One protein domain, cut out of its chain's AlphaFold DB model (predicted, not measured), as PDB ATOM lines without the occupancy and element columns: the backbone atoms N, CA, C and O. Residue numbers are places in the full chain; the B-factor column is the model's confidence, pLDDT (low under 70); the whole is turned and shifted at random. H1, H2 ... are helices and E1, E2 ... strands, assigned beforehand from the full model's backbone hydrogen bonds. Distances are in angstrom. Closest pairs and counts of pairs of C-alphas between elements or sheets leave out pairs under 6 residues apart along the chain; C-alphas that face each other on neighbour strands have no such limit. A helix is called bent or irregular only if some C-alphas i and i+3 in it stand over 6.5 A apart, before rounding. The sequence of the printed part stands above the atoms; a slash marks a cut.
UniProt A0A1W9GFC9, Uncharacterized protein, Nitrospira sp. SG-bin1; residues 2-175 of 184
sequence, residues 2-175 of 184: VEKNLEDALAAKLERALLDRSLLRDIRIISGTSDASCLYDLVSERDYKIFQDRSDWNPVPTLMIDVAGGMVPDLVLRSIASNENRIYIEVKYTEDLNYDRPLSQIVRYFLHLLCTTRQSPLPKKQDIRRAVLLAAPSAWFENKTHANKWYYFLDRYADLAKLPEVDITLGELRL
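This is residues 2 to 175 of the 184 residues of an uncharacterized protein of Nitrospira sp. SG-bin1 (UniProt A0A1W9GFC9). A twisted sheet of five strands makes the core, with H1 over one face and H5 and the kinked H7 over the other: three layers, helices on both faces of a sheet. H4 packs on H5 away from the sheet, and short H2 and H3 follow H1. The printed part has 174 residues, with seven named helices and five named strands in the order H1 H2 H3 E1 H4 E2 E3 H5 E4 H6 H7 E5. The sheet, order E1 E2 E3 E4 E5, is mixed, and so is the class, helices and strands. The whole is compact, with a radius of gyration of the C-alphas of 14.8 A and spans of 44 by 33 by 30 A.

H1, residues 2 to 16, is on the sheet of E1, residues 48 to 52, E2, residues 75 to 79, E3, residues 85 to 91, E4, residues 130 to 136, and E5, residues 168 to 174. It lies over E2 and E3 at a height over the sheet of 8.3 A; the closest C-alphas of H1 and E3 are those of Glu 7 and Val 91, 6.0 A. H2, residues 21 to 24, touches H1 only at the corner, and touches H3, residues 39 to 43, which only grazes the sheet; the closest C-alphas of H2 and H3, Leu 24 and Tyr 40, are 4.8 A apart. E1 and E2 are antiparallel, with N 49 and O 78 within hydrogen-bond range at 2.9 A. E2 and E3 form an antiparallel hairpin, with N 77 and O 87 at 2.8 A. H4, residues 61 to 68, touches H5, residues 105 to 116, at a steep tilt of 50 degrees, opposite ways; their closest C-alphas, Ala 68 and Arg 108, are 5.0 A apart. H5 lies over E3 and E4 at a height of 9.0 A, on the opposite face from H1. E3 and E4 are parallel, with N 133 and O 88 at 2.8 A, as are E4 and E5, with N 169 and O 130 at 2.8 A. H6, residues 138 to 142, only grazes the sheet. H7, residues 144 to 162, lies over E5 at a height of 9.1 A, on the same face as H5. Every O i to N i+4 pair is within range in H1, H3, H5 and H6, against 3 of 4 in H4 and 10 of 15 in H7; H2 is too short for one.

H1 begins at C-alpha 2 (-23.555, 9.338, -36.409) and is 21.2 A long, H5 16.4 A. H7 is 25.1 A long and irregular, with C-alphas 156 and 159 at 7.6 A. E3, E4 and E5 measure 17.2, 19.5 and 18.9 A; E5 ends at C-alpha 174 (-36.398, 2.019, -33.489).

The printed part has no cut. The links H2 to H3, E3 to H5 and H5 to E4 are long. The C-alphas farthest apart, Lys 124 and Thr 145, are 44.6 A apart. The pLDDT is under 70 at residue 55 and residues 63 to 70.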
ATOM      1  N   VAL A   2     -22.174   9.756 -36.081       82.81
ATOM      2  CA  VAL A   2     -23.555   9.338 -36.409       82.81
ATOM      3  C   VAL A   2     -24.389   8.969 -35.173       82.81
ATOM      4  O   VAL A   2     -25.530   9.403 -35.083       82.81
ATOM      5  N   GLU A   3     -23.823   8.250 -34.196       88.19
ATOM      6  CA  GLU A   3     -24.531   7.934 -32.937       88.19
ATOM      7  C   GLU A   3     -24.923   9.187 -32.171       88.19
ATOM      8  O   GLU A   3     -26.094   9.363 -31.849       88.19
ATOM      9  N   LYS A   4     -23.970  10.110 -32.007       90.44
ATOM     10  CA  LYS A   4     -24.226  11.388 -31.350       90.44
ATOM     11  C   LYS A   4     -25.348  12.187 -32.023       90.44
ATOM     12  O   LYS A   4     -26.187  12.741 -31.334       90.44
ATOM     13  N   ASN A   5     -25.430  12.176 -33.357       90.81
ATOM     14  CA  ASN A   5     -26.527  12.837 -34.068       90.81
ATOM     15  C   ASN A   5     -27.897  12.199 -33.770       90.81
ATOM     16  O   ASN A   5     -28.890  12.916 -33.676       90.81
ATOM     17  N   LEU A   6     -27.973  10.867 -33.647       91.25
ATOM     18  CA  LEU A   6     -29.218  10.189 -33.266       91.25
ATOM     19  C   LEU A   6     -29.614  10.499 -31.828       91.25
ATOM     20  O   LEU A   6     -30.790  10.730 -31.548       91.25
ATOM     21  N   GLU A   7     -28.634  10.505 -30.937       93.19
ATOM     22  CA  GLU A   7     -28.821  10.858 -29.540       93.19
ATOM     23  C   GLU A   7     -29.301  12.304 -29.392       93.19
ATOM     24  O   GLU A   7     -30.327  12.529 -28.756       93.19
ATOM     25  N   ASP A   8     -28.644  13.261 -30.053       94.12
ATOM     26  CA  ASP A   8     -29.028  14.676 -30.063       94.12
ATOM     27  C   ASP A   8     -30.438  14.871 -30.639       94.12
ATOM     28  O   ASP A   8     -31.243  15.622 -30.087       94.12
ATOM     29  N   ALA A   9     -30.781  14.166 -31.720       92.94
ATOM     30  CA  ALA A   9     -32.118  14.228 -32.306       92.94
ATOM     31  C   ALA A   9     -33.191  13.666 -31.357       92.94
ATOM     32  O   ALA A   9     -34.274  14.247 -31.223       92.94
ATOM     33  N   LEU A  10     -32.898  12.557 -30.669       95.06
ATOM     34  CA  LEU A  10     -33.796  11.989 -29.669       95.06
ATOM     35  C   LEU A  10     -33.934  12.919 -28.456       95.06
ATOM     36  O   LEU A  10     -35.057  13.173 -28.020       95.06
ATOM     37  N   ALA A  11     -32.830  13.479 -27.954       95.62
ATOM     38  CA  ALA A  11     -32.819  14.453 -26.865       95.62
ATOM     39  C   ALA A  11     -33.664  15.685 -27.214       95.62
ATOM     40  O   ALA A  11     -34.573  16.039 -26.465       95.62
ATOM     41  N   ALA A  12     -33.464  16.267 -28.400       94.44
ATOM     42  CA  ALA A  12     -34.241  17.405 -28.882       94.44
ATOM     43  C   ALA A  12     -35.741  17.083 -28.990       94.44
ATOM     44  O   ALA A  12     -36.589  17.906 -28.638       94.44
ATOM     45  N   LYS A  13     -36.104  15.872 -29.437       94.81
ATOM     46  CA  LYS A  13     -37.508  15.430 -29.471       94.81
ATOM     47  C   LYS A  13     -38.091  15.303 -28.061       94.81
ATOM     48  O   LYS A  13     -39.220  15.740 -27.835       94.81
ATOM     49  N   LEU A  14     -37.330  14.763 -27.108       95.69
ATOM     50  CA  LEU A  14     -37.725  14.662 -25.699       95.69
ATOM     51  C   LEU A  14     -37.865  16.035 -25.027       95.69
ATOM     52  O   LEU A  14     -38.761  16.206 -24.200       95.69
ATOM     53  N   GLU A  15     -37.016  17.004 -25.370       95.44
ATOM     54  CA  GLU A  15     -37.103  18.383 -24.877       95.44
ATOM     55  C   GLU A  15     -38.335  19.094 -25.429       95.44
ATOM     56  O   GLU A  15     -39.126  19.648 -24.665       95.44
ATOM     57  N   ARG A  16     -38.568  19.014 -26.745       95.00
ATOM     58  CA  ARG A  16     -39.790  19.543 -27.376       95.00
ATOM     59  C   ARG A  16     -41.045  18.925 -26.771       95.00
ATOM     60  O   ARG A  16     -42.051  19.612 -26.603       95.00
ATOM     61  N   ALA A  17     -40.973  17.657 -26.377       95.31
ATOM     62  CA  ALA A  17     -42.077  16.963 -25.742       95.31
ATOM     63  C   ALA A  17     -42.425  17.456 -24.324       95.31
ATOM     64  O   ALA A  17     -43.470  17.077 -23.791       95.31
ATOM     65  N   LEU A  18     -41.592  18.303 -23.702       93.69
ATOM     66  CA  LEU A  18     -41.964  19.043 -22.489       93.69
ATOM     67  C   LEU A  18     -43.029  20.111 -22.775       93.69
ATOM     68  O   LEU A  18     -43.798  20.447 -21.880       93.69
ATOM     69  N   LEU A  19     -43.086  20.618 -24.011       94.25
ATOM     70  CA  LEU A  19     -44.082  21.592 -24.467       94.25
ATOM     71  C   LEU A  19     -45.254  20.919 -25.190       94.25
ATOM     72  O   LEU A  19     -46.384  21.389 -25.090       94.25
ATOM     73  N   ASP A  20     -44.993  19.818 -25.899       94.62
ATOM     74  CA  ASP A  20     -46.002  19.043 -26.623       94.62
ATOM     75  C   ASP A  20     -45.861  17.538 -26.349       94.62
ATOM     76  O   ASP A  20     -45.114  16.813 -27.010       94.62
ATOM     77  N   ARG A  21     -46.631  17.047 -25.374       93.81
ATOM     78  CA  ARG A  21     -46.600  15.644 -24.932       93.81
ATOM     79  C   ARG A  21     -47.004  14.654 -26.025       93.81
ATOM     80  O   ARG A  21     -46.653  13.476 -25.921       93.81
ATOM     81  N   SER A  22     -47.709  15.094 -27.071       93.38
ATOM     82  CA  SER A  22     -48.132  14.209 -28.160       93.38
ATOM     83  C   SER A  22     -46.942  13.607 -28.913       93.38
ATOM     84  O   SER A  22     -47.007  12.444 -29.305       93.38
ATOM     85  N   LEU A  23     -45.808  14.317 -28.969       93.75
ATOM     86  CA  LEU A  23     -44.567  13.862 -29.607       93.75
ATOM     87  C   LEU A  23     -43.985  12.585 -28.976       93.75
ATOM     88  O   LEU A  23     -43.269  11.836 -29.643       93.75
ATOM     89  N   LEU A  24     -44.292  12.302 -27.702       95.25
ATOM     90  CA  LEU A  24     -43.864  11.064 -27.039       95.25
ATOM     91  C   LEU A  24     -44.616   9.829 -27.547       95.25
ATOM     92  O   LEU A  24     -44.144   8.709 -27.355       95.25
ATOM     93  N   ARG A  25     -45.783  10.007 -28.182       94.88
ATOM     94  CA  ARG A  25     -46.565   8.902 -28.756       94.88
ATOM     95  C   ARG A  25     -45.907   8.330 -30.007       94.88
ATOM     96  O   ARG A  25     -46.030   7.129 -30.255       94.88
ATOM     97  N   ASP A  26     -45.161   9.164 -30.726       91.88
ATOM     98  CA  ASP A  26     -44.415   8.781 -31.927       91.88
ATOM     99  C   ASP A  26     -43.140   8.000 -31.597       91.88
ATOM    100  O   ASP A  26     -42.586   7.311 -32.452       91.88
ATOM    101  N   ILE A  27     -42.654   8.090 -30.355       94.12
ATOM    102  CA  ILE A  27     -41.500   7.321 -29.888       94.12
ATOM    103  C   ILE A  27     -42.016   5.974 -29.371       94.12
ATOM    104  O   ILE A  27     -42.293   5.794 -28.181       94.12
ATOM    105  N   ARG A  28     -42.230   5.051 -30.313       95.50
ATOM    106  CA  ARG A  28     -42.807   3.724 -30.068       95.50
ATOM    107  C   ARG A  28     -41.820   2.811 -29.346       95.50
ATOM    108  O   ARG A  28     -40.643   2.769 -29.694       95.50
ATOM    109  N   ILE A  29     -42.336   2.052 -28.382       96.44
ATOM    110  CA  ILE A  29     -41.603   0.986 -27.699       96.44
ATOM    111  C   ILE A  29     -41.948  -0.325 -28.396       96.44
ATOM    112  O   ILE A  29     -43.112  -0.719 -28.475       96.44
ATOM    113  N   ILE A  30     -40.925  -0.989 -28.918       93.94
ATOM    114  CA  ILE A  30     -41.026  -2.261 -29.629       93.94
ATOM    115  C   ILE A  30     -40.465  -3.361 -28.730       93.94
ATOM    116  O   ILE A  30     -39.532  -3.133 -27.959       93.94
ATOM    117  N   SER A  31     -41.067  -4.552 -28.802       87.88
ATOM    118  CA  SER A  31     -40.677  -5.709 -27.982       87.88
ATOM    119  C   SER A  31     -40.649  -5.399 -26.474       87.88
ATOM    120  O   SER A  31     -39.793  -5.895 -25.745       87.88
ATOM    121  N   GLY A  32     -41.574  -4.546 -26.017       88.44
ATOM    122  CA  GLY A  32     -41.654  -4.092 -24.631       88.44
ATOM    123  C   GLY A  32     -41.994  -5.217 -23.650       88.44
ATOM    124  O   GLY A  32     -42.815  -6.085 -23.948       88.44
ATOM    125  N   THR A  33     -41.402  -5.199 -22.453       94.81
ATOM    126  CA  THR A  33     -41.747  -6.150 -21.377       94.81
ATOM    127  C   THR A  33     -42.995  -5.763 -20.585       94.81
ATOM    128  O   THR A  33     -43.466  -6.578 -19.794       94.81
ATOM    129  N   SER A  34     -43.533  -4.560 -20.790       93.06
ATOM    130  CA  SER A  34     -44.725  -4.038 -20.116       93.06
ATOM    131  C   SER A  34     -45.845  -3.706 -21.110       93.06
ATOM    132  O   SER A  34     -45.728  -3.941 -22.311       93.06
ATOM    133  N   ASP A  35     -46.942  -3.152 -20.602       93.94
ATOM    134  CA  ASP A  35     -48.065  -2.613 -21.375       93.94
ATOM    135  C   ASP A  35     -47.776  -1.244 -22.026       93.94
ATOM    136  O   ASP A  35     -48.611  -0.730 -22.770       93.94
ATOM    137  N   ALA A  36     -46.604  -0.646 -21.780       96.19
ATOM    138  CA  ALA A  36     -46.216   0.612 -22.405       96.19
ATOM    139  C   ALA A  36     -45.879   0.412 -23.890       96.19
ATOM    140  O   ALA A  36     -44.967  -0.331 -24.249       96.19
ATOM    141  N   SER A  37     -46.590   1.127 -24.759       96.38
ATOM    142  CA  SER A  37     -46.449   1.021 -26.214       96.38
ATOM    143  C   SER A  37     -45.632   2.163 -26.831       96.38
ATOM    144  O   SER A  37     -45.211   2.095 -27.988       96.38
ATOM    145  N   CYS A  38     -45.416   3.235 -26.070       96.50
ATOM    146  CA  CYS A  38     -44.637   4.413 -26.441       96.50
ATOM    147  C   CYS A  38     -44.112   5.133 -25.192       96.50
ATOM    148  O   CYS A  38     -44.540   4.841 -24.072       96.50
ATOM    149  N   LEU A  39     -43.214   6.109 -25.365       96.81
ATOM    150  CA  LEU A  39     -42.696   6.891 -24.235       96.81
ATOM    151  C   LEU A  39     -43.785   7.672 -23.491       96.81
ATOM    152  O   LEU A  39     -43.658   7.880 -22.282       96.81
ATOM    153  N   TYR A  40     -44.877   8.051 -24.166       97.06
ATOM    154  CA  TYR A  40     -46.014   8.680 -23.490       97.06
ATOM    155  C   TYR A  40     -46.621   7.753 -22.430       97.06
ATOM    156  O   TYR A  40     -47.008   8.222 -21.370       97.06
ATOM    157  N   ASP A  41     -46.664   6.440 -22.650       97.00
ATOM    158  CA  ASP A  41     -47.252   5.507 -21.677       97.00
ATOM    159  C   ASP A  41     -46.364   5.343 -20.425       97.00
ATOM    160  O   ASP A  41     -46.847   4.991 -19.346       97.00
ATOM    161  N   LEU A  42     -45.061   5.633 -20.543       96.88
ATOM    162  CA  LEU A  42     -44.121   5.622 -19.419       96.88
ATOM    163  C   LEU A  42     -44.155   6.922 -18.614       96.88
ATOM    164  O   LEU A  42     -44.111   6.899 -17.382       96.88
ATOM    165  N   VAL A  43     -44.216   8.059 -19.303       96.00
ATOM    166  CA  VAL A  43     -44.125   9.387 -18.685       96.00
ATOM    167  C   VAL A  43     -45.506   9.956 -18.359       96.00
ATOM    168  O   VAL A  43     -45.734  10.454 -17.254       96.00
ATOM    169  N   SER A  44     -46.454   9.810 -19.285       92.25
ATOM    170  CA  SER A  44     -47.774  10.444 -19.304       92.25
ATOM    171  C   SER A  44     -47.647  11.973 -19.223       92.25
ATOM    172  O   SER A  44     -46.809  12.560 -19.899       92.25
ATOM    173  N   GLU A  45     -48.451  12.625 -18.388       90.88
ATOM    174  CA  GLU A  45     -48.468  14.083 -18.191       90.88
ATOM    175  C   GLU A  45     -47.455  14.570 -17.135       90.88
ATOM    176  O   GLU A  45     -47.639  15.617 -16.520       90.88
ATOM    177  N   ARG A  46     -46.411  13.786 -16.841       94.25
ATOM    178  CA  ARG A  46     -45.475  14.074 -15.741       94.25
ATOM    179  C   ARG A  46     -44.211  14.755 -16.241       94.25
ATOM    180  O   ARG A  46     -43.662  14.394 -17.279       94.25
ATOM    181  N   ASP A  47     -43.706  15.686 -15.440       94.75
ATOM    182  CA  ASP A  47     -42.502  16.435 -15.780       94.75
ATOM    183  C   ASP A  47     -41.213  15.691 -15.424       94.75
ATOM    184  O   ASP A  47     -41.097  15.017 -14.393       94.75
ATOM    185  N   TYR A  48     -40.206  15.872 -16.275       96.50
ATOM    186  CA  TYR A  48     -38.884  15.280 -16.130       96.50
ATOM    187  C   TYR A  48     -37.782  16.252 -16.540       96.50
ATOM    188  O   TYR A  48     -38.004  17.207 -17.282       96.50
ATOM    189  N   LYS A  49     -36.572  15.972 -16.058       95.69
ATOM    190  CA  LYS A  49     -35.319  16.538 -16.566       95.69
ATOM    191  C   LYS A  49     -34.634  15.511 -17.456       95.69
ATOM    192  O   LYS A  49     -34.690  14.320 -17.150       95.69
ATOM    193  N   ILE A  50     -33.965  15.983 -18.500       95.38
ATOM    194  CA  ILE A  50     -33.140  15.159 -19.385       95.38
ATOM    195  C   ILE A  50     -31.677  15.412 -19.023       95.38
ATOM    196  O   ILE A  50     -31.242  16.561 -18.945       95.38
ATOM    197  N   PHE A  51     -30.934  14.340 -18.778       93.50
ATOM    198  CA  PHE A  51     -29.478  14.353 -18.682       93.50
ATOM    199  C   PHE A  51     -28.927  13.636 -19.906       93.50
ATOM    200  O   PHE A  51     -29.369  12.527 -20.191       93.50
ATOM    201  N   GLN A  52     -27.986  14.270 -20.597       93.12
ATOM    202  CA  GLN A  52     -27.381  13.758 -21.822       93.12
ATOM    203  C   GLN A  52     -25.860  13.828 -21.705       93.12
ATOM    204  O   GLN A  52     -25.326  14.929 -21.561       93.12
ATOM    205  N   ASP A  53     -25.168  12.689 -21.716       81.75
ATOM    206  CA  ASP A  53     -23.702  12.597 -21.570       81.75
ATOM    207  C   ASP A  53     -23.098  13.294 -20.333       81.75
ATOM    208  O   ASP A  53     -21.902  13.593 -20.279       81.75
ATOM    209  N   ARG A  54     -23.894  13.578 -19.297       75.00
ATOM    210  CA  ARG A  54     -23.413  14.325 -18.122       75.00
ATOM    211  C   ARG A  54     -23.216  13.430 -16.923       75.00
ATOM    212  O   ARG A  54     -24.172  12.829 -16.459       75.00
ATOM    213  N   SER A  55     -22.030  13.445 -16.326       66.56
ATOM    214  CA  SER A  55     -21.716  12.671 -15.114       66.56
ATOM    215  C   SER A  55     -22.608  12.973 -13.895       66.56
ATOM    216  O   SER A  55     -22.680  12.150 -12.983       66.56
ATOM    217  N   ASP A  56     -23.331  14.101 -13.877       78.88
ATOM    218  CA  ASP A  56     -24.291  14.475 -12.827       78.88
ATOM    219  C   ASP A  56     -25.658  13.760 -12.938       78.88
ATOM    220  O   ASP A  56     -26.522  13.896 -12.056       78.88
ATOM    221  N   TRP A  57     -25.841  12.916 -13.964       82.38
ATOM    222  CA  TRP A  57     -26.968  11.981 -14.054       82.38
ATOM    223  C   TRP A  57     -27.032  11.063 -12.829       82.38
ATOM    224  O   TRP A  57     -28.111  10.607 -12.447       82.38
ATOM    225  N   ASN A  58     -25.893  10.795 -12.195       79.62
ATOM    226  CA  ASN A  58     -25.764   9.825 -11.129       79.62
ATOM    227  C   ASN A  58     -25.732  10.498  -9.745       79.62
ATOM    228  O   ASN A  58     -24.740  11.143  -9.401       79.62
ATOM    229  N   PRO A  59     -26.770  10.323  -8.908       76.31
ATOM    230  CA  PRO A  59     -26.803  10.919  -7.575       76.31
ATOM    231  C   PRO A  59     -25.863  10.225  -6.572       76.31
ATOM    232  O   PRO A  59     -25.620  10.765  -5.494       76.31
ATOM    233  N   VAL A  60     -25.341   9.038  -6.900       78.12
ATOM    234  CA  VAL A  60     -24.476   8.209  -6.043       78.12
ATOM    235  C   VAL A  60     -23.187   7.794  -6.784       78.12
ATOM    236  O   VAL A  60     -22.919   6.603  -6.960       78.12
ATOM    237  N   PRO A  61     -22.346   8.755  -7.221       73.81
ATOM    238  CA  PRO A  61     -21.221   8.506  -8.131       73.81
ATOM    239  C   PRO A  61     -20.210   7.480  -7.610       73.81
ATOM    240  O   PRO A  61     -19.749   6.637  -8.374       73.81
ATOM    241  N   THR A  62     -19.919   7.482  -6.306       73.94
ATOM    242  CA  THR A  62     -18.952   6.561  -5.689       73.94
ATOM    243  C   THR A  62     -19.410   5.102  -5.738       73.94
ATOM    244  O   THR A  62     -18.621   4.239  -6.097       73.94
ATOM    245  N   LEU A  63     -20.687   4.824  -5.444       68.12
ATOM    246  CA  LEU A  63     -21.249   3.464  -5.502       68.12
ATOM    247  C   LEU A  63     -21.224   2.905  -6.934       68.12
ATOM    248  O   LEU A  63     -21.096   1.705  -7.166       68.12
ATOM    249  N   MET A  64     -21.368   3.787  -7.914       65.25
ATOM    250  CA  MET A  64     -21.619   3.400  -9.294       65.25
ATOM    251  C   MET A  64     -20.375   3.249 -10.154       65.25
ATOM    252  O   MET A  64     -20.484   2.717 -11.258       65.25
ATOM    253  N   ILE A  65     -19.200   3.648  -9.667       65.50
ATOM    254  CA  ILE A  65     -17.943   3.194 -10.269       65.50
ATOM    255  C   ILE A  65     -17.916   1.660 -10.249       65.50
ATOM    256  O   ILE A  65     -17.675   1.041 -11.283       65.50
ATOM    257  N   ASP A  66     -18.304   1.052  -9.128       60.22
ATOM    258  CA  ASP A  66     -18.301  -0.403  -8.977       60.22
ATOM    259  C   ASP A  66     -19.518  -1.064  -9.651       60.22
ATOM    260  O   ASP A  66     -19.388  -2.081 -10.338       60.22
ATOM    261  N   VAL A  67     -20.711  -0.462  -9.534       64.38
ATOM    262  CA  VAL A  67     -21.956  -1.043 -10.078       64.38
ATOM    263  C   VAL A  67     -22.120  -0.782 -11.588       64.38
ATOM    264  O   VAL A  67     -22.489  -1.693 -12.329       64.38
ATOM    265  N   ALA A  68     -21.781   0.409 -12.093       60.06
ATOM    266  CA  ALA A  68     -21.924   0.792 -13.506       60.06
ATOM    267  C   ALA A  68     -20.609   0.956 -14.272       60.06
ATOM    268  O   ALA A  68     -20.640   1.291 -15.452       60.06
ATOM    269  N   GLY A  69     -19.461   0.671 -13.655       66.31
ATOM    270  CA  GLY A  69     -18.170   0.709 -14.344       66.31
ATOM    271  C   GLY A  69     -17.725   2.119 -14.735       66.31
ATOM    272  O   GLY A  69     -16.901   2.260 -15.629       66.31
ATOM    273  N   GLY A  70     -18.294   3.161 -14.114       69.56
ATOM    274  CA  GLY A  70     -18.010   4.558 -14.461       69.56
ATOM    275  C   GLY A  70     -18.622   5.028 -15.788       69.56
ATOM    276  O   GLY A  70     -18.242   6.088 -16.278       69.56
ATOM    277  N   MET A  71     -19.557   4.268 -16.367       78.38
ATOM    278  CA  MET A  71     -20.233   4.652 -17.606       78.38
ATOM    279  C   MET A  71     -21.285   5.737 -17.399       78.38
ATOM    280  O   MET A  71     -21.879   5.876 -16.326       78.38
ATOM    281  N   VAL A  72     -21.549   6.465 -18.476       85.50
ATOM    282  CA  VAL A  72     -22.622   7.446 -18.582       85.50
ATOM    283  C   VAL A  72     -23.620   6.905 -19.605       85.50
ATOM    284  O   VAL A  72     -23.186   6.577 -20.701       85.50
ATOM    285  N   PRO A  73     -24.900   6.699 -19.249       89.12
ATOM    286  CA  PRO A  73     -25.938   6.443 -20.238       89.12
ATOM    287  C   PRO A  73     -26.076   7.656 -21.150       89.12
ATOM    288  O   PRO A  73     -26.017   8.786 -20.652       89.12
ATOM    289  N   ASP A  74     -26.345   7.414 -22.427       93.94
ATOM    290  CA  ASP A  74     -26.499   8.493 -23.406       93.94
ATOM    291  C   ASP A  74     -27.624   9.458 -22.992       93.94
ATOM    292  O   ASP A  74     -27.446  10.676 -23.006       93.94
ATOM    293  N   LEU A  75     -28.769   8.932 -22.525       96.25
ATOM    294  CA  LEU A  75     -29.871   9.734 -21.984       96.25
ATOM    295  C   LEU A  75     -30.452   9.158 -20.686       96.25
ATOM    296  O   LEU A  75     -30.742   7.964 -20.564       96.25
ATOM    297  N   VAL A  76     -30.733  10.043 -19.726       96.00
ATOM    298  CA  VAL A  76     -31.461   9.723 -18.490       96.00
ATOM    299  C   VAL A  76     -32.597  10.714 -18.269       96.00
ATOM    300  O   VAL A  76     -32.379  11.923 -18.190       96.00
ATOM    301  N   LEU A  77     -33.817  10.202 -18.097       97.06
ATOM    302  CA  LEU A  77     -34.972  10.999 -17.694       97.06
ATOM    303  C   LEU A  77     -35.154  10.852 -16.183       97.06
ATOM    304  O   LEU A  77     -35.456   9.768 -15.667       97.06
ATOM    305  N   ARG A  78     -34.988  11.966 -15.471       96.06
ATOM    306  CA  ARG A  78     -35.205  12.062 -14.027       96.06
ATOM    307  C   ARG A  78     -36.556  12.692 -13.753       96.06
ATOM    308  O   ARG A  78     -36.832  13.783 -14.248       96.06
ATOM    309  N   SER A  79     -37.372  12.045 -12.927       95.88
ATOM    310  CA  SER A  79     -38.628  12.642 -12.475       95.88
ATOM    311  C   SER A  79     -38.347  13.902 -11.665       95.88
ATOM    312  O   SER A  79     -37.523  13.891 -10.750       95.88
ATOM    313  N   ILE A  80     -39.053  14.991 -11.970       95.19
ATOM    314  CA  ILE A  80     -38.986  16.204 -11.149       95.19
ATOM    315  C   ILE A  80     -39.675  15.981  -9.798       95.19
ATOM    316  O   ILE A  80     -39.241  16.537  -8.791       95.19
ATOM    317  N   ALA A  81     -40.719  15.149  -9.756       94.31
ATOM    318  CA  ALA A  81     -41.539  14.967  -8.565       94.31
ATOM    319  C   ALA A  81     -40.836  14.146  -7.473       94.31
ATOM    320  O   ALA A  81     -40.927  14.499  -6.298       94.31
ATOM    321  N   SER A  82     -40.146  13.062  -7.841       94.25
ATOM    322  CA  SER A  82     -39.394  12.225  -6.890       94.25
ATOM    323  C   SER A  82     -37.901  12.531  -6.841       94.25
ATOM    324  O   SER A  82     -37.232  12.111  -5.900       94.25
ATOM    325  N   ASN A  83     -37.374  13.250  -7.838       93.00
ATOM    326  CA  ASN A  83     -35.940  13.428  -8.057       93.00
ATOM    327  C   ASN A  83     -35.178  12.097  -8.258       93.00
ATOM    328  O   ASN A  83     -33.960  12.049  -8.088       93.00
ATOM    329  N   GLU A  84     -35.871  11.021  -8.644       93.50
ATOM    330  CA  GLU A  84     -35.261   9.740  -9.006       93.50
ATOM    331  C   GLU A  84     -35.053   9.646 -10.521       93.50
ATOM    332  O   GLU A  84     -35.893  10.094 -11.308       93.50
ATOM    333  N   ASN A  85     -33.941   9.044 -10.954       93.88
ATOM    334  CA  ASN A  85     -33.793   8.627 -12.350       93.88
ATOM    335  C   ASN A  85     -34.834   7.546 -12.637       93.88
ATOM    336  O   ASN A  85     -34.981   6.627 -11.842       93.88
ATOM    337  N   ARG A  86     -35.573   7.642 -13.739       96.06
ATOM    338  CA  ARG A  86     -36.667   6.702 -14.030       96.06
ATOM    339  C   ARG A  86     -36.432   5.956 -15.330       96.06
ATOM    340  O   ARG A  86     -36.613   4.746 -15.363       96.06
ATOM    341  N   ILE A  87     -35.987   6.649 -16.374       97.75
ATOM    342  CA  ILE A  87     -35.804   6.047 -17.696       97.75
ATOM    343  C   ILE A  87     -34.363   6.246 -18.142       97.75
ATOM    344  O   ILE A  87     -33.858   7.365 -18.110       97.75
ATOM    345  N   TYR A  88     -33.727   5.154 -18.542       96.12
ATOM    346  CA  TYR A  88     -32.390   5.110 -19.116       96.12
ATOM    347  C   TYR A  88     -32.551   4.746 -20.580       96.12
ATOM    348  O   TYR A  88     -33.243   3.772 -20.886       96.12
ATOM    349  N   ILE A  89     -31.942   5.522 -21.466       97.19
ATOM    350  CA  ILE A  89     -31.948   5.248 -22.897       97.19
ATOM    351  C   ILE A  89     -30.503   5.242 -23.363       97.19
ATOM    352  O   ILE A  89     -29.807   6.245 -23.249       97.19
ATOM    353  N   GLU A  90     -30.079   4.096 -23.871       95.94
ATOM    354  CA  GLU A  90     -28.808   3.959 -24.571       95.94
ATOM    355  C   GLU A  90     -29.068   4.050 -26.069       95.94
ATOM    356  O   GLU A  90     -30.028   3.456 -26.560       95.94
ATOM    357  N   VAL A  91     -28.220   4.756 -26.798       95.19
ATOM    358  CA  VAL A  91     -28.316   4.984 -28.234       95.19
ATOM    359  C   VAL A  91     -27.183   4.250 -28.947       95.19
ATOM    360  O   VAL A  91     -26.012   4.315 -28.572       95.19
ATOM    361  N   LYS A  92     -27.523   3.519 -30.009       94.12
ATOM    362  CA  LYS A  92     -26.550   2.851 -30.879       94.12
ATOM    363  C   LYS A  92     -26.911   3.043 -32.344       94.12
ATOM    364  O   LYS A  92     -28.078   3.128 -32.715       94.12
ATOM    365  N   TYR A  93     -25.900   3.094 -33.199       90.81
ATOM    366  CA  TYR A  93     -26.055   3.158 -34.654       90.81
ATOM    367  C   TYR A  93     -25.218   2.088 -35.331       90.81
ATOM    368  O   TYR A  93     -25.716   1.313 -36.145       90.81
ATOM    369  N   THR A  94     -23.942   2.030 -34.965       85.69
ATOM    370  CA  THR A  94     -22.966   1.089 -35.521       85.69
ATOM    371  C   THR A  94     -22.146   0.418 -34.442       85.69
ATOM    372  O   THR A  94     -21.635  -0.668 -34.697       85.69
ATOM    373  N   GLU A  95     -22.002   1.037 -33.269       87.69
ATOM    374  CA  GLU A  95     -21.216   0.466 -32.184       87.69
ATOM    375  C   GLU A  95     -21.984  -0.647 -31.475       87.69
ATOM    376  O   GLU A  95     -23.215  -0.714 -31.492       87.69
ATOM    377  N   ASP A  96     -21.231  -1.557 -30.866       88.19
ATOM    378  CA  ASP A  96     -21.778  -2.596 -30.005       88.19
ATOM    379  C   ASP A  96     -21.960  -2.050 -28.576       88.19
ATOM    380  O   ASP A  96     -21.352  -1.055 -28.183       88.19
ATOM    381  N   LEU A  97     -22.782  -2.713 -27.765       89.19
ATOM    382  CA  LEU A  97     -22.870  -2.406 -26.340       89.19
ATOM    383  C   LEU A  97     -21.519  -2.688 -25.668       89.19
ATOM    384  O   LEU A  97     -20.935  -3.757 -25.864       89.19
ATOM    385  N   ASN A  98     -21.035  -1.771 -24.827       83.50
ATOM    386  CA  ASN A  98     -19.772  -1.972 -24.115       83.50
ATOM    387  C   ASN A  98     -19.812  -3.194 -23.188       83.50
ATOM    388  O   ASN A  98     -20.863  -3.530 -22.633       83.50
ATOM    389  N   TYR A  99     -18.631  -3.792 -22.983       81.25
ATOM    390  CA  TYR A  99     -18.373  -5.006 -22.195       81.25
ATOM    391  C   TYR A  99     -19.040  -6.283 -22.725       81.25
ATOM    392  O   TYR A  99     -19.937  -6.261 -23.566       81.25
ATOM    393  N   ASP A 100     -18.582  -7.432 -22.232       81.50
ATOM    394  CA  ASP A 100     -19.186  -8.721 -22.558       81.50
ATOM    395  C   ASP A 100     -20.595  -8.856 -21.975       81.50
ATOM    396  O   ASP A 100     -20.934  -8.247 -20.963       81.50
ATOM    397  N   ARG A 101     -21.401  -9.730 -22.588       83.25
ATOM    398  CA  ARG A 101     -22.817  -9.997 -22.267       83.25
ATOM    399  C   ARG A 101     -23.220  -9.851 -20.782       83.25
ATOM    400  O   ARG A 101     -24.102  -9.032 -20.517       83.25
ATOM    401  N   PRO A 102     -22.613 -10.569 -19.809       78.75
ATOM    402  CA  PRO A 102     -23.041 -10.502 -18.405       78.75
ATOM    403  C   PRO A 102     -22.724  -9.169 -17.717       78.75
ATOM    404  O   PRO A 102     -23.321  -8.860 -16.691       78.75
ATOM    405  N   LEU A 103     -21.787  -8.394 -18.262       78.12
ATOM    406  CA  LEU A 103     -21.322  -7.118 -17.717       78.12
ATOM    407  C   LEU A 103     -21.662  -5.941 -18.631       78.12
ATOM    408  O   LEU A 103     -21.136  -4.844 -18.419       78.12
ATOM    409  N   SER A 104     -22.513  -6.182 -19.634       82.31
ATOM    410  CA  SER A 104     -22.865  -5.185 -20.631       82.31
ATOM    411  C   SER A 104     -23.447  -3.941 -19.972       82.31
ATOM    412  O   SER A 104     -24.083  -3.999 -18.914       82.31
ATOM    413  N   GLN A 105     -23.234  -2.793 -20.600       86.06
ATOM    414  CA  GLN A 105     -23.669  -1.513 -20.045       86.06
ATOM    415  C   GLN A 105     -25.166  -1.448 -19.714       86.06
ATOM    416  O   GLN A 105     -25.544  -0.948 -18.658       86.06
ATOM    417  N   ILE A 106     -26.010  -2.082 -20.529       90.38
ATOM    418  CA  ILE A 106     -27.455  -2.165 -20.293       90.38
ATOM    419  C   ILE A 106     -27.789  -2.925 -18.999       90.38
ATOM    420  O   ILE A 106     -28.646  -2.478 -18.233       90.38
ATOM    421  N   VAL A 107     -27.094  -4.034 -18.706       90.75
ATOM    422  CA  VAL A 107     -27.274  -4.779 -17.441       90.75
ATOM    423  C   VAL A 107     -26.975  -3.867 -16.255       90.75
ATOM    424  O   VAL A 107     -27.699  -3.858 -15.261       90.75
ATOM    425  N   ARG A 108     -25.926  -3.055 -16.366       88.31
ATOM    426  CA  ARG A 108     -25.515  -2.132 -15.309       88.31
ATOM    427  C   ARG A 108     -26.523  -1.006 -15.086       88.31
ATOM    428  O   ARG A 108     -26.793  -0.672 -13.935       88.31
ATOM    429  N   TYR A 109     -27.124  -0.462 -16.145       90.62
ATOM    430  CA  TYR A 109     -28.204   0.525 -16.019       90.62
ATOM    431  C   TYR A 109     -29.453  -0.075 -15.368       90.62
ATOM    432  O   TYR A 109     -30.057   0.545 -14.491       90.62
ATOM    433  N   PHE A 110     -29.795  -1.316 -15.722       93.19
ATOM    434  CA  PHE A 110     -30.884  -2.049 -15.083       93.19
ATOM    435  C   PHE A 110     -30.642  -2.251 -13.580       93.19
ATOM    436  O   PHE A 110     -31.506  -1.926 -12.764       93.19
ATOM    437  N   LEU A 111     -29.446  -2.708 -13.197       89.81
ATOM    438  CA  LEU A 111     -29.065  -2.857 -11.789       89.81
ATOM    439  C   LEU A 111     -29.037  -1.512 -11.052       89.81
ATOM    440  O   LEU A 111     -29.472  -1.442  -9.904       89.81
ATOM    441  N   HIS A 112     -28.590  -0.431 -11.703       88.19
ATOM    442  CA  HIS A 112     -28.660   0.908 -11.119       88.19
ATOM    443  C   HIS A 112     -30.107   1.265 -10.769       88.19
ATOM    444  O   HIS A 112     -30.382   1.642  -9.627       88.19
ATOM    445  N   LEU A 113     -31.041   1.158 -11.722       90.75
ATOM    446  CA  LEU A 113     -32.455   1.446 -11.467       90.75
ATOM    447  C   LEU A 113     -33.002   0.595 -10.323       90.75
ATOM    448  O   LEU A 113     -33.680   1.127  -9.445       90.75
ATOM    449  N   LEU A 114     -32.673  -0.695 -10.297       89.94
ATOM    450  CA  LEU A 114     -33.123  -1.607  -9.252       89.94
ATOM    451  C   LEU A 114     -32.646  -1.176  -7.854       89.94
ATOM    452  O   LEU A 114     -33.426  -1.211  -6.905       89.94
ATOM    453  N   CYS A 115     -31.392  -0.740  -7.726       87.06
ATOM    454  CA  CYS A 115     -30.779  -0.412  -6.436       87.06
ATOM    455  C   CYS A 115     -31.081   1.008  -5.932       87.06
ATOM    456  O   CYS A 115     -31.018   1.254  -4.730       87.06
ATOM    457  N   THR A 116     -31.356   1.957  -6.828       85.81
ATOM    458  CA  THR A 116     -31.381   3.397  -6.485       85.81
ATOM    459  C   THR A 116     -32.759   4.042  -6.564       85.81
ATOM    460  O   THR A 116     -32.906   5.205  -6.194       85.81
ATOM    461  N   THR A 117     -33.771   3.315  -7.038       88.44
ATOM    462  CA  THR A 117     -35.106   3.870  -7.294       88.44
ATOM    463  C   THR A 117     -36.180   2.979  -6.704       88.44
ATOM    464  O   THR A 117     -36.017   1.761  -6.591       88.44
ATOM    465  N   ARG A 118     -37.314   3.570  -6.344       88.62
ATOM    466  CA  ARG A 118     -38.448   2.825  -5.783       88.62
ATOM    467  C   ARG A 118     -39.483   2.587  -6.862       88.62
ATOM    468  O   ARG A 118     -39.684   3.442  -7.712       88.62
ATOM    469  N   GLN A 119     -40.216   1.481  -6.811       86.69
ATOM    470  CA  GLN A 119     -41.351   1.298  -7.723       86.69
ATOM    471  C   GLN A 119     -42.343   2.470  -7.599       86.69
ATOM    472  O   GLN A 119     -42.670   3.125  -8.588       86.69
ATOM    473  N   SER A 120     -42.724   2.788  -6.359       88.00
ATOM    474  CA  SER A 120     -43.608   3.900  -5.997       88.00
ATOM    475  C   SER A 120     -42.889   4.853  -5.033       88.00
ATOM    476  O   SER A 120     -42.995   4.687  -3.816       88.00
ATOM    477  N   PRO A 121     -42.120   5.834  -5.538       88.19
ATOM    478  CA  PRO A 121     -41.329   6.720  -4.682       88.19
ATOM    479  C   PRO A 121     -42.178   7.746  -3.928       88.19
ATOM    480  O   PRO A 121     -41.766   8.233  -2.874       88.19
ATOM    481  N   LEU A 122     -43.373   8.054  -4.440       85.81
ATOM    482  CA  LEU A 122     -44.271   9.056  -3.881       85.81
ATOM    483  C   LEU A 122     -45.516   8.394  -3.269       85.81
ATOM    484  O   LEU A 122     -46.238   7.673  -3.962       85.81
ATOM    485  N   PRO A 123     -45.843   8.663  -1.993       79.31
ATOM    486  CA  PRO A 123     -47.070   8.161  -1.391       79.31
ATOM    487  C   PRO A 123     -48.293   8.736  -2.113       79.31
ATOM    488  O   PRO A 123     -48.470   9.953  -2.163       79.31
ATOM    489  N   LYS A 124     -49.161   7.865  -2.643       74.06
ATOM    490  CA  LYS A 124     -50.448   8.225  -3.279       74.06
ATOM    491  C   LYS A 124     -50.345   9.091  -4.547       74.06
ATOM    492  O   LYS A 124     -51.374   9.538  -5.047       74.06
ATOM    493  N   LYS A 125     -49.143   9.325  -5.080       76.00
ATOM    494  CA  LYS A 125     -48.932   9.999  -6.366       76.00
ATOM    495  C   LYS A 125     -48.211   9.049  -7.305       76.00
ATOM    496  O   LYS A 125     -47.194   8.473  -6.944       76.00
ATOM    497  N   GLN A 126     -48.746   8.900  -8.508       84.88
ATOM    498  CA  GLN A 126     -48.056   8.161  -9.552       84.88
ATOM    499  C   GLN A 126     -46.890   9.000 -10.077       84.88
ATOM    500  O   GLN A 126     -47.058  10.189 -10.356       84.88
ATOM    501  N   ASP A 127     -45.740   8.362 -10.238       93.50
ATOM    502  CA  ASP A 127     -44.546   8.949 -10.832       93.50
ATOM    503  C   ASP A 127     -44.346   8.423 -12.266       93.50
ATOM    504  O   ASP A 127     -45.094   7.559 -12.726       93.50
ATOM    505  N   ILE A 128     -43.350   8.943 -12.980       95.31
ATOM    506  CA  ILE A 128     -42.889   8.377 -14.251       95.31
ATOM    507  C   ILE A 128     -42.502   6.912 -14.014       95.31
ATOM    508  O   ILE A 128     -41.892   6.569 -12.993       95.31
ATOM    509  N   ARG A 129     -42.868   6.025 -14.938       95.62
ATOM    510  CA  ARG A 129     -42.525   4.599 -14.857       95.62
ATOM    511  C   ARG A 129     -41.031   4.379 -15.052       95.62
ATOM    512  O   ARG A 129     -40.335   5.218 -15.617       95.62
ATOM    513  N   ARG A 130     -40.531   3.243 -14.570       97.19
ATOM    514  CA  ARG A 130     -39.120   2.892 -14.734       97.19
ATOM    515  C   ARG A 130     -38.896   2.192 -16.063       97.19
ATOM    516  O   ARG A 130     -39.713   1.351 -16.441       97.19
ATOM    517  N   ALA A 131     -37.802   2.499 -16.753       98.06
ATOM    518  CA  ALA A 131     -37.455   1.799 -17.983       98.06
ATOM    519  C   ALA A 131     -35.954   1.800 -18.304       98.06
ATOM    520  O   ALA A 131     -35.242   2.756 -17.999       98.06
ATOM    521  N   VAL A 132     -35.506   0.740 -18.976       97.62
ATOM    522  CA  VAL A 132     -34.219   0.672 -19.679       97.62
ATOM    523  C   VAL A 132     -34.510   0.394 -21.143       97.62
ATOM    524  O   VAL A 132     -35.041  -0.660 -21.492       97.62
ATOM    525  N   LEU A 133     -34.181   1.350 -21.996       97.94
ATOM    526  CA  LEU A 133     -34.504   1.316 -23.410       97.94
ATOM    527  C   LEU A 133     -33.218   1.335 -24.230       97.94
ATOM    528  O   LEU A 133     -32.271   2.043 -23.893       97.94
ATOM    529  N   LEU A 134     -33.199   0.564 -25.313       97.00
ATOM    530  CA  LEU A 134     -32.143   0.635 -26.317       97.00
ATOM    531  C   LEU A 134     -32.715   1.281 -27.573       97.00
ATOM    532  O   LEU A 134     -33.683   0.781 -28.144       97.00
ATOM    533  N   ALA A 135     -32.130   2.396 -27.983       96.25
ATOM    534  CA  ALA A 135     -32.542   3.168 -29.136       96.25
ATOM    535  C   ALA A 135     -31.542   2.993 -30.278       96.25
ATOM    536  O   ALA A 135     -30.372   3.336 -30.147       96.25
ATOM    537  N   ALA A 136     -31.986   2.448 -31.404       95.12
ATOM    538  CA  ALA A 136     -31.124   2.223 -32.560       95.12
ATOM    539  C   ALA A 136     -31.949   2.102 -33.847       95.12
ATOM    540  O   ALA A 136     -33.150   1.843 -33.772       95.12
ATOM    541  N   PRO A 137     -31.360   2.256 -35.042       93.88
ATOM    542  CA  PRO A 137     -32.047   1.901 -36.283       93.88
ATOM    543  C   PRO A 137     -32.429   0.416 -36.312       93.88
ATOM    544  O   PRO A 137     -31.727  -0.420 -35.737       93.88
ATOM    545  N   SER A 138     -33.471   0.060 -37.067       93.19
ATOM    546  CA  SER A 138     -33.896  -1.336 -37.263       93.19
ATOM    547  C   SER A 138     -32.739  -2.243 -37.695       93.19
ATOM    548  O   SER A 138     -32.561  -3.333 -37.151       93.19
ATOM    549  N   ALA A 139     -31.879  -1.748 -38.592       92.81
ATOM    550  CA  ALA A 139     -30.717  -2.480 -39.095       92.81
ATOM    551  C   ALA A 139     -29.708  -2.882 -37.998       92.81
ATOM    552  O   ALA A 139     -29.008  -3.884 -38.143       92.81
ATOM    553  N   TRP A 140     -29.626  -2.129 -36.893       94.31
ATOM    554  CA  TRP A 140     -28.755  -2.480 -35.768       94.31
ATOM    555  C   TRP A 140     -29.273  -3.724 -35.039       94.31
ATOM    556  O   TRP A 140     -28.503  -4.645 -34.772       94.31
ATOM    557  N   PHE A 141     -30.586  -3.790 -34.791       92.81
ATOM    558  CA  PHE A 141     -31.238  -4.936 -34.149       92.81
ATOM    559  C   PHE A 141     -31.195  -6.199 -35.021       92.81
ATOM    560  O   PHE A 141     -31.064  -7.312 -34.518       92.81
ATOM    561  N   GLU A 142     -31.261  -6.040 -36.341       91.50
ATOM    562  CA  GLU A 142     -31.189  -7.152 -37.298       91.50
ATOM    563  C   GLU A 142     -29.772  -7.740 -37.425       91.50
ATOM    564  O   GLU A 142     -29.596  -8.904 -37.807       91.50
ATOM    565  N   ASN A 143     -28.744  -6.972 -37.053       90.62
ATOM    566  CA  ASN A 143     -27.372  -7.449 -37.017       90.62
ATOM    567  C   ASN A 143     -27.127  -8.313 -35.770       90.62
ATOM    568  O   ASN A 143     -26.910  -7.818 -34.664       90.62
ATOM    569  N   LYS A 144     -27.070  -9.635 -35.972       83.25
ATOM    570  CA  LYS A 144     -26.836 -10.627 -34.907       83.25
ATOM    571  C   LYS A 144     -25.559 -10.398 -34.098       83.25
ATOM    572  O   LYS A 144     -25.490 -10.843 -32.955       83.25
ATOM    573  N   THR A 145     -24.541  -9.758 -34.666       83.56
ATOM    574  CA  THR A 145     -23.303  -9.468 -33.937       83.56
ATOM    575  C   THR A 145     -23.525  -8.355 -32.922       83.56
ATOM    576  O   THR A 145     -23.097  -8.503 -31.785       83.56
ATOM    577  N   HIS A 146     -24.239  -7.294 -33.299       82.62
ATOM    578  CA  HIS A 146     -24.486  -6.149 -32.419       82.62
ATOM    579  C   HIS A 146     -25.599  -6.453 -31.404       82.62
ATOM    580  O   HIS A 146     -25.453  -6.264 -30.198       82.62
ATOM    581  N   ALA A 147     -26.707  -7.029 -31.868       87.44
ATOM    582  CA  ALA A 147     -27.886  -7.224 -31.033       87.44
ATOM    583  C   ALA A 147     -27.757  -8.371 -30.012       87.44
ATOM    584  O   ALA A 147     -28.604  -8.506 -29.128       87.44
ATOM    585  N   ASN A 148     -26.711  -9.210 -30.076       90.12
ATOM    586  CA  ASN A 148     -26.610 -10.377 -29.191       90.12
ATOM    587  C   ASN A 148     -26.541 -10.018 -27.696       90.12
ATOM    588  O   ASN A 148     -27.052 -10.780 -26.875       90.12
ATOM    589  N   LYS A 149     -25.945  -8.874 -27.334       91.75
ATOM    590  CA  LYS A 149     -25.846  -8.419 -25.940       91.75
ATOM    591  C   LYS A 149     -27.200  -7.953 -25.433       91.75
ATOM    592  O   LYS A 149     -27.591  -8.316 -24.327       91.75
ATOM    593  N   TRP A 150     -27.935  -7.233 -26.276       94.44
ATOM    594  CA  TRP A 150     -29.305  -6.820 -25.998       94.44
ATOM    595  C   TRP A 150     -30.235  -8.025 -25.826       94.44
ATOM    596  O   TRP A 150     -30.926  -8.134 -24.816       94.44
ATOM    597  N   TYR A 151     -30.188  -8.992 -26.744       93.00
ATOM    598  CA  TYR A 151     -31.026 -10.187 -26.648       93.00
ATOM    599  C   TYR A 151     -30.653 -11.085 -25.472       93.00
ATOM    600  O   TYR A 151     -31.543 -11.623 -24.823       93.00
ATOM    601  N   TYR A 152     -29.363 -11.197 -25.137       93.38
ATOM    602  CA  TYR A 152     -28.945 -11.856 -23.900       93.38
ATOM    603  C   TYR A 152     -29.516 -11.149 -22.664       93.38
ATOM    604  O   TYR A 152     -29.997 -11.807 -21.746       93.38
ATOM    605  N   PHE A 153     -29.479  -9.816 -22.624       94.50
ATOM    606  CA  PHE A 153     -30.058  -9.048 -21.524       94.50
ATOM    607  C   PHE A 153     -31.570  -9.291 -21.394       94.50
ATOM    608  O   PHE A 153     -32.040  -9.610 -20.304       94.50
ATOM    609  N   LEU A 154     -32.322  -9.218 -22.495       95.06
ATOM    610  CA  LEU A 154     -33.759  -9.488 -22.475       95.06
ATOM    611  C   LEU A 154     -34.068 -10.917 -22.003       95.06
ATOM    612  O   LEU A 154     -34.889 -11.085 -21.106       95.06
ATOM    613  N   ASP A 155     -33.369 -11.926 -22.532       94.19
ATOM    614  CA  ASP A 155     -33.519 -13.337 -22.134       94.19
ATOM    615  C   ASP A 155     -33.312 -13.549 -20.626       94.19
ATOM    616  O   ASP A 155     -34.030 -14.313 -19.987       94.19
ATOM    617  N   ARG A 156     -32.351 -12.837 -20.026       94.94
ATOM    618  CA  ARG A 156     -31.993 -13.017 -18.612       94.94
ATOM    619  C   ARG A 156     -32.815 -12.197 -17.633       94.94
ATOM    620  O   ARG A 156     -32.975 -12.631 -16.493       94.94
ATOM    621  N   TYR A 157     -33.291 -11.022 -18.036       95.12
ATOM    622  CA  TYR A 157     -33.856 -10.046 -17.103       95.12
ATOM    623  C   TYR A 157     -35.319  -9.692 -17.370       95.12
ATOM    624  O   TYR A 157     -35.926  -9.061 -16.508       95.12
ATOM    625  N   ALA A 158     -35.925 -10.109 -18.490       95.81
ATOM    626  CA  ALA A 158     -37.312  -9.753 -18.805       95.81
ATOM    627  C   ALA A 158     -38.315 -10.209 -17.735       95.81
ATOM    628  O   ALA A 158     -39.204  -9.438 -17.380       95.81
ATOM    629  N   ASP A 159     -38.170 -11.421 -17.196       96.19
ATOM    630  CA  ASP A 159     -39.085 -11.930 -16.167       96.19
ATOM    631  C   ASP A 159     -38.931 -11.176 -14.844       96.19
ATOM    632  O   ASP A 159     -39.927 -10.787 -14.236       96.19
ATOM    633  N   LEU A 160     -37.690 -10.882 -14.441       95.06
ATOM    634  CA  LEU A 160     -37.419 -10.051 -13.268       95.06
ATOM    635  C   LEU A 160     -38.008  -8.647 -13.442       95.06
ATOM    636  O   LEU A 160     -38.623  -8.117 -12.524       95.06
ATOM    637  N   ALA A 161     -37.844  -8.055 -14.624       96.00
ATOM    638  CA  ALA A 161     -38.313  -6.712 -14.936       96.00
ATOM    639  C   ALA A 161     -39.849  -6.581 -14.885       96.00
ATOM    640  O   ALA A 161     -40.360  -5.505 -14.577       96.00
ATOM    641  N   LYS A 162     -40.573  -7.682 -15.142       95.19
ATOM    642  CA  LYS A 162     -42.042  -7.783 -15.085       95.19
ATOM    643  C   LYS A 162     -42.605  -8.017 -13.688       95.19
ATOM    644  O   LYS A 162     -43.815  -7.867 -13.514       95.19
ATOM    645  N   LEU A 163     -41.784  -8.424 -12.715       94.25
ATOM    646  CA  LEU A 163     -42.276  -8.637 -11.355       94.25
ATOM    647  C   LEU A 163     -42.921  -7.345 -10.841       94.25
ATOM    648  O   LEU A 163     -42.328  -6.281 -11.031       94.25
ATOM    649  N   PRO A 164     -44.097  -7.402 -10.192       89.50
ATOM    650  CA  PRO A 164     -44.788  -6.208  -9.722       89.50
ATOM    651  C   PRO A 164     -43.914  -5.308  -8.851       89.50
ATOM    652  O   PRO A 164     -44.009  -4.100  -8.968       89.50
ATOM    653  N   GLU A 165     -43.030  -5.868  -8.027       88.31
ATOM    654  CA  GLU A 165     -42.116  -5.133  -7.144       88.31
ATOM    655  C   GLU A 165     -40.997  -4.405  -7.914       88.31
ATOM    656  O   GLU A 165     -40.381  -3.456  -7.413       88.31
ATOM    657  N   VAL A 166     -40.728  -4.852  -9.145       91.44
ATOM    658  CA  VAL A 166     -39.693  -4.321 -10.031       91.44
ATOM    659  C   VAL A 166     -40.299  -3.393 -11.082       91.44
ATOM    660  O   VAL A 166     -39.878  -2.247 -11.136       91.44
ATOM    661  N   ASP A 167     -41.286  -3.803 -11.880       92.94
ATOM    662  CA  ASP A 167     -41.958  -2.968 -12.903       92.94
ATOM    663  C   ASP A 167     -40.996  -1.985 -13.609       92.94
ATOM    664  O   ASP A 167     -41.088  -0.757 -13.486       92.94
ATOM    665  N   ILE A 168     -39.985  -2.549 -14.277       97.12
ATOM    666  CA  ILE A 168     -39.052  -1.815 -15.136       97.12
ATOM    667  C   ILE A 168     -39.345  -2.244 -16.569       97.12
ATOM    668  O   ILE A 168     -39.170  -3.401 -16.940       97.12
ATOM    669  N   THR A 169     -39.777  -1.309 -17.406       97.69
ATOM    670  CA  THR A 169     -39.998  -1.594 -18.824       97.69
ATOM    671  C   THR A 169     -38.658  -1.752 -19.533       97.69
ATOM    672  O   THR A 169     -37.829  -0.846 -19.506       97.69
ATOM    673  N   LEU A 170     -38.445  -2.887 -20.187       98.00
ATOM    674  CA  LEU A 170     -37.353  -3.088 -21.135       98.00
ATOM    675  C   LEU A 170     -37.943  -2.989 -22.535       98.00
ATOM    676  O   LEU A 170     -39.034  -3.514 -22.758       98.00
ATOM    677  N   GLY A 171     -37.262  -2.334 -23.467       96.69
ATOM    678  CA  GLY A 171     -37.792  -2.209 -24.821       96.69
ATOM    679  C   GLY A 171     -36.857  -1.537 -25.810       96.69
ATOM    680  O   GLY A 171     -35.862  -0.912 -25.446       96.69
ATOM    681  N   GLU A 172     -37.199  -1.693 -27.080       96.38
ATOM    682  CA  GLU A 172     -36.476  -1.148 -28.223       96.38
ATOM    683  C   GLU A 172     -37.144   0.150 -28.681       96.38
ATOM    684  O   GLU A 172     -38.366   0.201 -28.830       96.38
ATOM    685  N   LEU A 173     -36.352   1.181 -28.960       96.06
ATOM    686  CA  LEU A 173     -36.792   2.360 -29.701       96.06
ATOM    687  C   LEU A 173     -36.145   2.300 -31.083       96.06
ATOM    688  O   LEU A 173     -34.928   2.425 -31.210       96.06
ATOM    689  N   ARG A 174     -36.943   2.089 -32.130       93.25
ATOM    690  CA  ARG A 174     -36.398   2.019 -33.489       93.25
ATOM    691  C   ARG A 174     -36.328   3.407 -34.104       93.25
ATOM    692  O   ARG A 174     -37.349   4.003 -34.430       93.25
ATOM    693  N   LEU A 175     -35.108   3.926 -34.210       88.69
ATOM    694  CA  LEU A 175     -34.791   5.260 -34.717       88.69
ATOM    695  C   LEU A 175     -34.523   5.213 -36.225       88.69
ATOM    696  O   LEU A 175     -33.460   5.620 -36.697       88.69
TER     697      LEU A 175